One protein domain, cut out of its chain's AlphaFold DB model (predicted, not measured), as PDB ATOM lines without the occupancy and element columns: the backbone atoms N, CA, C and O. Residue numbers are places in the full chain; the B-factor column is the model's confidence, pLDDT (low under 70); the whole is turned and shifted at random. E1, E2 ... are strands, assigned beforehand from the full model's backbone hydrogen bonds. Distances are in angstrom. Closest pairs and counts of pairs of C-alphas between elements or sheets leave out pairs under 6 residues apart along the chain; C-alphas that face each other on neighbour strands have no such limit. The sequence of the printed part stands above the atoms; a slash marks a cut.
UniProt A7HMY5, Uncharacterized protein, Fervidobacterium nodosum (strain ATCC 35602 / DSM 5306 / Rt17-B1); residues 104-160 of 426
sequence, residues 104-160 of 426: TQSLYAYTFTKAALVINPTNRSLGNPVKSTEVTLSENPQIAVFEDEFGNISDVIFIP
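Overview. This is residues 104 to 160 of the 426 residues of an uncharacterized protein of Fervidobacterium nodosum (strain ATCC 35602 / DSM 5306 / Rt17-B1) (UniProt A7HMY5). Two antiparallel hairpins stand side by side and form one strongly twisted sheet of four strands. The first hairpin, E1 with E2, holds the long, sharply bent strand E1, whose later part pairs with E3 of the second hairpin, E3 with E4. The printed part has 57 residues with no named helix and four strands, E1 to E4 along the chain; the sheet's order is E2, E1, E3, E4, all antiparallel, and the class is all strand. The whole is compact, with a radius of gyration of the C-alphas of 11.0 A and spans of 33 by 26 by 16 A.

Arrangement. Residues 104 to 105 pair antiparallel with residues 110 to 111 of E1, residues 109 to 119. E1 bends by 127 degrees at residue 114. E2, residues 131 to 136, forms a hairpin with E1, with N 110 and O 135 within hydrogen-bond range at 2.9 A. The pairing of E1 is staggered: its residues 109 to 117 pair with E2, its residues 117 to 119 with E3, residues 142 to 147. N 117 and O 145 are 2.8 A apart. E4, residues 153 to 159, forms a hairpin with E3, and N 144 and O 157 are 2.8 A apart. The edge strands E2 and E4 are apart.

Along the chain. E1 begins at C-alpha 109 (17.173, -30.817, -40.950) and measures 15.1 A from first to last C-alpha. E2 measures 13.2 A and E3 15.6 A. E4 measures 17.2 A and ends at C-alpha 159 (13.429, -38.544, -37.420).

Size, cuts and confidence. The C-alphas of Leu 107 and Phe 150, the two farthest apart, are 32.7 A apart. The printed part has no cut. The link from E1 to E2 is long, 11 residues; the other two are tight. Residues 125 to 129 have pLDDT under 70.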
ATOM      1  N   THR A 104      19.142 -37.221 -46.951       83.06
ATOM      2  CA  THR A 104      20.317 -36.436 -46.580       83.06
ATOM      3  C   THR A 104      20.045 -35.758 -45.246       83.06
ATOM      4  O   THR A 104      19.087 -34.992 -45.098       83.06
ATOM      5  N   GLN A 105      20.891 -36.059 -44.264       79.50
ATOM      6  CA  GLN A 105      20.849 -35.448 -42.944       79.50
ATOM      7  C   GLN A 105      21.822 -34.268 -42.894       79.50
ATOM      8  O   GLN A 105      23.011 -34.408 -43.169       79.50
ATOM      9  N   SER A 106      21.307 -33.106 -42.507       72.88
ATOM     10  CA  SER A 106      22.104 -31.950 -42.092       72.88
ATOM     11  C   SER A 106      22.047 -31.799 -40.568       72.88
ATOM     12  O   SER A 106      21.323 -32.531 -39.890       72.88
ATOM     13  N   LEU A 107      22.783 -30.832 -40.012       72.06
ATOM     14  CA  LEU A 107      22.839 -30.616 -38.561       72.06
ATOM     15  C   LEU A 107      21.458 -30.339 -37.929       72.06
ATOM     16  O   LEU A 107      21.232 -30.707 -36.781       72.06
ATOM     17  N   TYR A 108      20.547 -29.701 -38.673       80.88
ATOM     18  CA  TYR A 108      19.256 -29.220 -38.160       80.88
ATOM     19  C   TYR A 108      18.049 -29.664 -38.986       80.88
ATOM     20  O   TYR A 108      16.920 -29.313 -38.645       80.88
ATOM     21  N   ALA A 109      18.256 -30.411 -40.068       85.19
ATOM     22  CA  ALA A 109      17.173 -30.817 -40.950       85.19
ATOM     23  C   ALA A 109      17.431 -32.162 -41.626       85.19
ATOM     24  O   ALA A 109      18.569 -32.513 -41.950       85.19
ATOM     25  N   TYR A 110      16.340 -32.871 -41.888       85.94
ATOM     26  CA  TYR A 110      16.279 -34.029 -42.767       85.94
ATOM     27  C   TYR A 110      15.701 -33.603 -44.110       85.94
ATOM     28  O   TYR A 110      14.665 -32.944 -44.156       85.94
ATOM     29  N   THR A 111      16.355 -34.003 -45.196       88.38
ATOM     30  CA  THR A 111      15.865 -33.788 -46.562       88.38
ATOM     31  C   THR A 111      15.657 -35.123 -47.258       88.38
ATOM     32  O   THR A 111      16.407 -36.078 -47.041       88.38
ATOM     33  N   PHE A 112      14.616 -35.184 -48.081       89.56
ATOM     34  CA  PHE A 112      14.153 -36.384 -48.761       89.56
ATOM     35  C   PHE A 112      14.048 -36.137 -50.264       89.56
ATOM     36  O   PHE A 112      13.614 -35.067 -50.694       89.56
ATOM     37  N   THR A 113      14.337 -37.157 -51.071       86.06
ATOM     38  CA  THR A 113      14.108 -37.095 -52.527       86.06
ATOM     39  C   THR A 113      12.629 -37.062 -52.911       86.06
ATOM     40  O   THR A 113      12.283 -36.608 -54.000       86.06
ATOM     41  N   LYS A 114      11.738 -37.515 -52.020       85.38
ATOM     42  CA  LYS A 114      10.279 -37.510 -52.195       85.38
ATOM     43  C   LYS A 114       9.591 -36.924 -50.968       85.38
ATOM     44  O   LYS A 114      10.058 -37.094 -49.848       85.38
ATOM     45  N   ALA A 115       8.458 -36.256 -51.179       88.44
ATOM     46  CA  ALA A 115       7.701 -35.673 -50.081       88.44
ATOM     47  C   ALA A 115       7.134 -36.769 -49.159       88.44
ATOM     48  O   ALA A 115       6.432 -37.670 -49.621       88.44
ATOM     49  N   ALA A 116       7.405 -36.661 -47.861       91.56
ATOM     50  CA  ALA A 116       6.933 -37.582 -46.834       91.56
ATOM     51  C   ALA A 116       5.861 -36.932 -45.961       91.56
ATOM     52  O   ALA A 116       5.893 -35.727 -45.707       91.56
ATOM     53  N   LEU A 117       4.928 -37.740 -45.463       91.38
ATOM     54  CA  LEU A 117       4.016 -37.340 -44.398       91.38
ATOM     55  C   LEU A 117       4.763 -37.361 -43.069       91.38
ATOM     56  O   LEU A 117       5.187 -38.421 -42.609       91.38
ATOM     57  N   VAL A 118       4.904 -36.195 -42.450       91.00
ATOM     58  CA  VAL A 118       5.605 -36.055 -41.172       91.00
ATOM     59  C   VAL A 118       4.601 -36.153 -40.034       91.00
ATOM     60  O   VAL A 118       3.657 -35.366 -39.953       91.00
ATOM     61  N   ILE A 119       4.798 -37.127 -39.150       90.94
ATOM     62  CA  ILE A 119       3.862 -37.450 -38.075       90.94
ATOM     63  C   ILE A 119       4.571 -37.310 -36.731       90.94
ATOM     64  O   ILE A 119       5.651 -37.861 -36.513       90.94
ATOM     65  N   ASN A 120       3.927 -36.602 -35.804       90.50
ATOM     66  CA  ASN A 120       4.287 -36.654 -34.393       90.50
ATOM     67  C   ASN A 120       3.595 -37.876 -33.756       90.50
ATOM     68  O   ASN A 120       2.367 -37.864 -33.630       90.50
ATOM     69  N   PRO A 121       4.340 -38.907 -33.322       91.88
ATOM     70  CA  PRO A 121       3.753 -40.155 -32.836       91.88
ATOM     71  C   PRO A 121       2.952 -40.011 -31.532       91.88
ATOM     72  O   PRO A 121       2.118 -40.862 -31.209       91.88
ATOM     73  N   THR A 122       3.172 -38.934 -30.775       89.81
ATOM     74  CA  THR A 122       2.406 -38.654 -29.549       89.81
ATOM     75  C   THR A 122       0.968 -38.227 -29.849       89.81
ATOM     76  O   THR A 122       0.089 -38.390 -29.004       89.81
ATOM     77  N   ASN A 123       0.688 -37.751 -31.068       85.19
ATOM     78  CA  ASN A 123      -0.655 -37.380 -31.487       85.19
ATOM     79  C   ASN A 123      -1.314 -38.506 -32.297       85.19
ATOM     80  O   ASN A 123      -1.014 -38.722 -33.470       85.19
ATOM     81  N   ARG A 124      -2.278 -39.193 -31.677       76.38
ATOM     82  CA  ARG A 124      -3.072 -40.245 -32.332       76.38
ATOM     83  C   ARG A 124      -4.026 -39.700 -33.404       76.38
ATOM     84  O   ARG A 124      -4.409 -40.431 -34.314       76.38
ATOM     85  N   SER A 125      -4.430 -38.430 -33.308       68.81
ATOM     86  CA  SER A 125      -5.236 -37.773 -34.337       68.81
ATOM     87  C   SER A 125      -4.304 -37.221 -35.414       68.81
ATOM     88  O   SER A 125      -3.662 -36.194 -35.222       68.81
ATOM     89  N   LEU A 126      -4.203 -37.913 -36.554       64.88
ATOM     90  CA  LEU A 126      -3.277 -37.535 -37.633       64.88
ATOM     91  C   LEU A 126      -3.497 -36.122 -38.211       64.88
ATOM     92  O   LEU A 126      -2.660 -35.669 -38.984       64.88
ATOM     93  N   GLY A 127      -4.570 -35.409 -37.849       62.69
ATOM     94  CA  GLY A 127      -4.896 -34.102 -38.424       62.69
ATOM     95  C   GLY A 127      -4.922 -34.150 -39.956       62.69
ATOM     96  O   GLY A 127      -5.239 -35.185 -40.539       62.69
ATOM     97  N   ASN A 128      -4.559 -33.037 -40.597       59.53
ATOM     98  CA  ASN A 128      -4.147 -33.018 -42.003       59.53
ATOM     99  C   ASN A 128      -2.610 -33.006 -42.032       59.53
ATOM    100  O   ASN A 128      -2.025 -31.923 -41.948       59.53
ATOM    101  N   PRO A 129      -1.947 -34.175 -42.072       68.12
ATOM    102  CA  PRO A 129      -0.493 -34.232 -42.037       68.12
ATOM    103  C   PRO A 129       0.078 -33.567 -43.295       68.12
ATOM    104  O   PRO A 129      -0.396 -33.797 -44.409       68.12
ATOM    105  N   VAL A 130       1.079 -32.707 -43.109       75.88
ATOM    106  CA  VAL A 130       1.713 -31.966 -44.205       75.88
ATOM    107  C   VAL A 130       2.737 -32.874 -44.882       75.88
ATOM    108  O   VAL A 130       3.586 -33.464 -44.210       75.88
ATOM    109  N   LYS A 131       2.657 -32.991 -46.214       86.50
ATOM    110  CA  LYS A 131       3.718 -33.612 -47.016       86.50
ATOM    111  C   LYS A 131       4.860 -32.613 -47.178       86.50
ATOM    112  O   LYS A 131       4.620 -31.497 -47.632       86.50
ATOM    113  N   SER A 132       6.080 -33.014 -46.835       87.88
ATOM    114  CA  SER A 132       7.273 -32.180 -47.000       87.88
ATOM    115  C   SER A 132       8.458 -32.992 -47.506       87.88
ATOM    116  O   SER A 132       8.607 -34.165 -47.168       87.88
ATOM    117  N   THR A 133       9.307 -32.366 -48.315       89.31
ATOM    118  CA  THR A 133      10.620 -32.894 -48.718       89.31
ATOM    119  C   THR A 133      11.724 -32.507 -47.736       89.31
ATOM    120  O   THR A 133      12.828 -33.026 -47.832       89.31
ATOM    121  N   GLU A 134      11.442 -31.603 -46.796       90.31
ATOM    122  CA  GLU A 134      12.388 -31.137 -45.784       90.31
ATOM    123  C   GLU A 134      11.708 -31.017 -44.416       90.31
ATOM    124  O   GLU A 134      10.575 -30.542 -44.301       90.31
ATOM    125  N   VAL A 135      12.398 -31.454 -43.365       89.12
ATOM    126  CA  VAL A 135      11.902 -31.419 -41.989       89.12
ATOM    127  C   VAL A 135      12.977 -30.868 -41.079       89.12
ATOM    128  O   VAL A 135      14.036 -31.473 -40.925       89.12
ATOM    129  N   THR A 136      12.690 -29.739 -40.442       87.56
ATOM    130  CA  THR A 136      13.531 -29.194 -39.376       87.56
ATOM    131  C   THR A 136      13.411 -30.061 -38.124       87.56
ATOM    132  O   THR A 136      12.307 -30.415 -37.710       87.56
ATOM    133  N   LEU A 137      14.546 -30.383 -37.508       86.19
ATOM    134  CA  LEU A 137      14.598 -31.160 -36.277       86.19
ATOM    135  C   LEU A 137      13.910 -30.419 -35.129       86.19
ATOM    136  O   LEU A 137      14.128 -29.228 -34.913       86.19
ATOM    137  N   SER A 138      13.093 -31.148 -34.372       86.06
ATOM    138  CA  SER A 138      12.373 -30.633 -33.205       86.06
ATOM    139  C   SER A 138      12.842 -31.325 -31.924       86.06
ATOM    140  O   SER A 138      13.558 -32.323 -31.978       86.06
ATOM    141  N   GLU A 139      12.435 -30.838 -30.751       82.31
ATOM    142  CA  GLU A 139      12.767 -31.510 -29.485       82.31
ATOM    143  C   GLU A 139      12.133 -32.900 -29.347       82.31
ATOM    144  O   GLU A 139      12.650 -33.727 -28.596       82.31
ATOM    145  N   ASN A 140      11.042 -33.161 -30.074       83.94
ATOM    146  CA  ASN A 140      10.356 -34.445 -30.077       83.94
ATOM    147  C   ASN A 140      10.712 -35.241 -31.339       83.94
ATOM    148  O   ASN A 140      10.757 -34.667 -32.432       83.94
ATOM    149  N   PRO A 141      10.915 -36.562 -31.224       89.69
ATOM    150  CA  PRO A 141      11.088 -37.413 -32.392       89.69
ATOM    151  C   PRO A 141       9.818 -37.440 -33.250       89.69
ATOM    152  O   PRO A 141       8.695 -37.304 -32.756       89.69
ATOM    153  N   GLN A 142      10.008 -37.658 -34.544       92.56
ATOM    154  CA  GLN A 142       8.937 -37.746 -35.533       92.56
ATOM    155  C   GLN A 142       9.133 -38.994 -36.398       92.56
ATOM    156  O   GLN A 142      10.186 -39.629 -36.378       92.56
ATOM    157  N   ILE A 143       8.113 -39.352 -37.172       93.62
ATOM    158  CA  ILE A 143       8.235 -40.360 -38.229       93.62
ATOM    159  C   ILE A 143       7.883 -39.727 -39.574       93.62
ATOM    160  O   ILE A 143       6.921 -38.964 -39.675       93.62
ATOM    161  N   ALA A 144       8.666 -40.039 -40.600       93.69
ATOM    162  CA  ALA A 144       8.389 -39.700 -41.989       93.69
ATOM    163  C   ALA A 144       7.829 -40.933 -42.695       93.69
ATOM    164  O   ALA A 144       8.512 -41.950 -42.800       93.69
ATOM    165  N   VAL A 145       6.590 -40.847 -43.172       94.06
ATOM    166  CA  VAL A 145       5.911 -41.920 -43.904       94.06
ATOM    167  C   VAL A 145       5.868 -41.565 -45.386       94.06
ATOM    168  O   VAL A 145       5.302 -40.538 -45.771       94.06
ATOM    169  N   PHE A 146       6.444 -42.417 -46.228       93.25
ATOM    170  CA  PHE A 146       6.499 -42.197 -47.670       93.25
ATOM    171  C   PHE A 146       5.273 -42.820 -48.336       93.25
ATOM    172  O   PHE A 146       5.212 -44.024 -48.581       93.25
ATOM    173  N   GLU A 147       4.275 -41.969 -48.584       91.56
ATOM    174  CA  GLU A 147       3.006 -42.314 -49.227       91.56
ATOM    175  C   GLU A 147       2.933 -41.684 -50.621       91.56
ATOM    176  O   GLU A 147       3.039 -40.456 -50.759       91.56
ATOM    177  N   ASP A 148       2.701 -42.508 -51.645       90.56
ATOM    178  CA  ASP A 148       2.484 -42.029 -53.009       90.56
ATOM    179  C   ASP A 148       1.135 -41.290 -53.156       90.56
ATOM    180  O   ASP A 148       0.391 -41.058 -52.200       90.56
ATOM    181  N   GLU A 149       0.806 -40.838 -54.363       90.06
ATOM    182  CA  GLU A 149      -0.440 -40.098 -54.613       90.06
ATOM    183  C   GLU A 149      -1.695 -40.990 -54.648       90.06
ATOM    184  O   GLU A 149      -2.814 -40.478 -54.667       90.06
ATOM    185  N   PHE A 150      -1.524 -42.315 -54.639       92.25
ATOM    186  CA  PHE A 150      -2.595 -43.317 -54.633       92.25
ATOM    187  C   PHE A 150      -2.868 -43.865 -53.224       92.25
ATOM    188  O   PHE A 150      -3.890 -44.518 -52.990       92.25
ATOM    189  N   GLY A 151      -1.983 -43.552 -52.277       90.00
ATOM    190  CA  GLY A 151      -2.057 -43.944 -50.878       90.00
ATOM    191  C   GLY A 151      -1.282 -45.214 -50.529       90.00
ATOM    192  O   GLY A 151      -1.544 -45.825 -49.488       90.00
ATOM    193  N   ASN A 152      -0.365 -45.636 -51.402       93.12
ATOM    194  CA  ASN A 152       0.507 -46.782 -51.173       93.12
ATOM    195  C   ASN A 152       1.744 -46.338 -50.379       93.12
ATOM    196  O   ASN A 152       2.313 -45.280 -50.650       93.12
ATOM    197  N   ILE A 153       2.166 -47.154 -49.409       92.75
ATOM    198  CA  ILE A 153       3.287 -46.850 -48.508       92.75
ATOM    199  C   ILE A 153       4.523 -47.623 -48.958       92.75
ATOM    200  O   ILE A 153       4.477 -48.853 -49.000       92.75
ATOM    201  N   SER A 154       5.609 -46.918 -49.275       92.06
ATOM    202  CA  SER A 154       6.875 -47.537 -49.690       92.06
ATOM    203  C   SER A 154       7.827 -47.770 -48.517       92.06
ATOM    204  O   SER A 154       8.311 -48.888 -48.357       92.06
ATOM    205  N   ASP A 155       8.055 -46.758 -47.676       93.81
ATOM    206  CA  ASP A 155       8.946 -46.842 -46.511       93.81
ATOM    207  C   ASP A 155       8.501 -45.909 -45.366       93.81
ATOM    208  O   ASP A 155       7.636 -45.039 -45.536       93.81
ATOM    209  N   VAL A 156       9.108 -46.082 -44.190       94.19
ATOM    210  CA  VAL A 156       8.949 -45.221 -43.014       94.19
ATOM    211  C   VAL A 156      10.302 -44.993 -42.352       94.19
ATOM    212  O   VAL A 156      11.045 -45.936 -42.100       94.19
ATOM    213  N   ILE A 157      10.612 -43.741 -42.023       93.62
ATOM    214  CA  ILE A 157      11.900 -43.346 -41.447       93.62
ATOM    215  C   ILE A 157      11.682 -42.647 -40.110       93.62
ATOM    216  O   ILE A 157      10.748 -41.860 -39.944       93.62
ATOM    217  N   PHE A 158      12.550 -42.944 -39.146       93.62
ATOM    218  CA  PHE A 158      12.595 -42.245 -37.870       93.62
ATOM    219  C   PHE A 158      13.358 -40.929 -38.017       93.62
ATOM    220  O   PHE A 158      14.472 -40.905 -38.536       93.62
ATOM    221  N   ILE A 159      12.769 -39.841 -37.531       91.88
ATOM    222  CA  ILE A 159      13.429 -38.544 -37.420       91.88
ATOM    223  C   ILE A 159      13.786 -38.361 -35.939       91.88
ATOM    224  O   ILE A 159      12.875 -38.234 -35.109       91.88
ATOM    225  N   PRO A 160      15.082 -38.374 -35.579       88.00
ATOM    226  CA  PRO A 160      15.507 -38.205 -34.199       88.00
ATOM    227  C   PRO A 160      15.175 -36.798 -33.685       88.00
ATOM    228  O   PRO A 160      15.004 -35.869 -34.472       88.00
TER     229      PRO A 160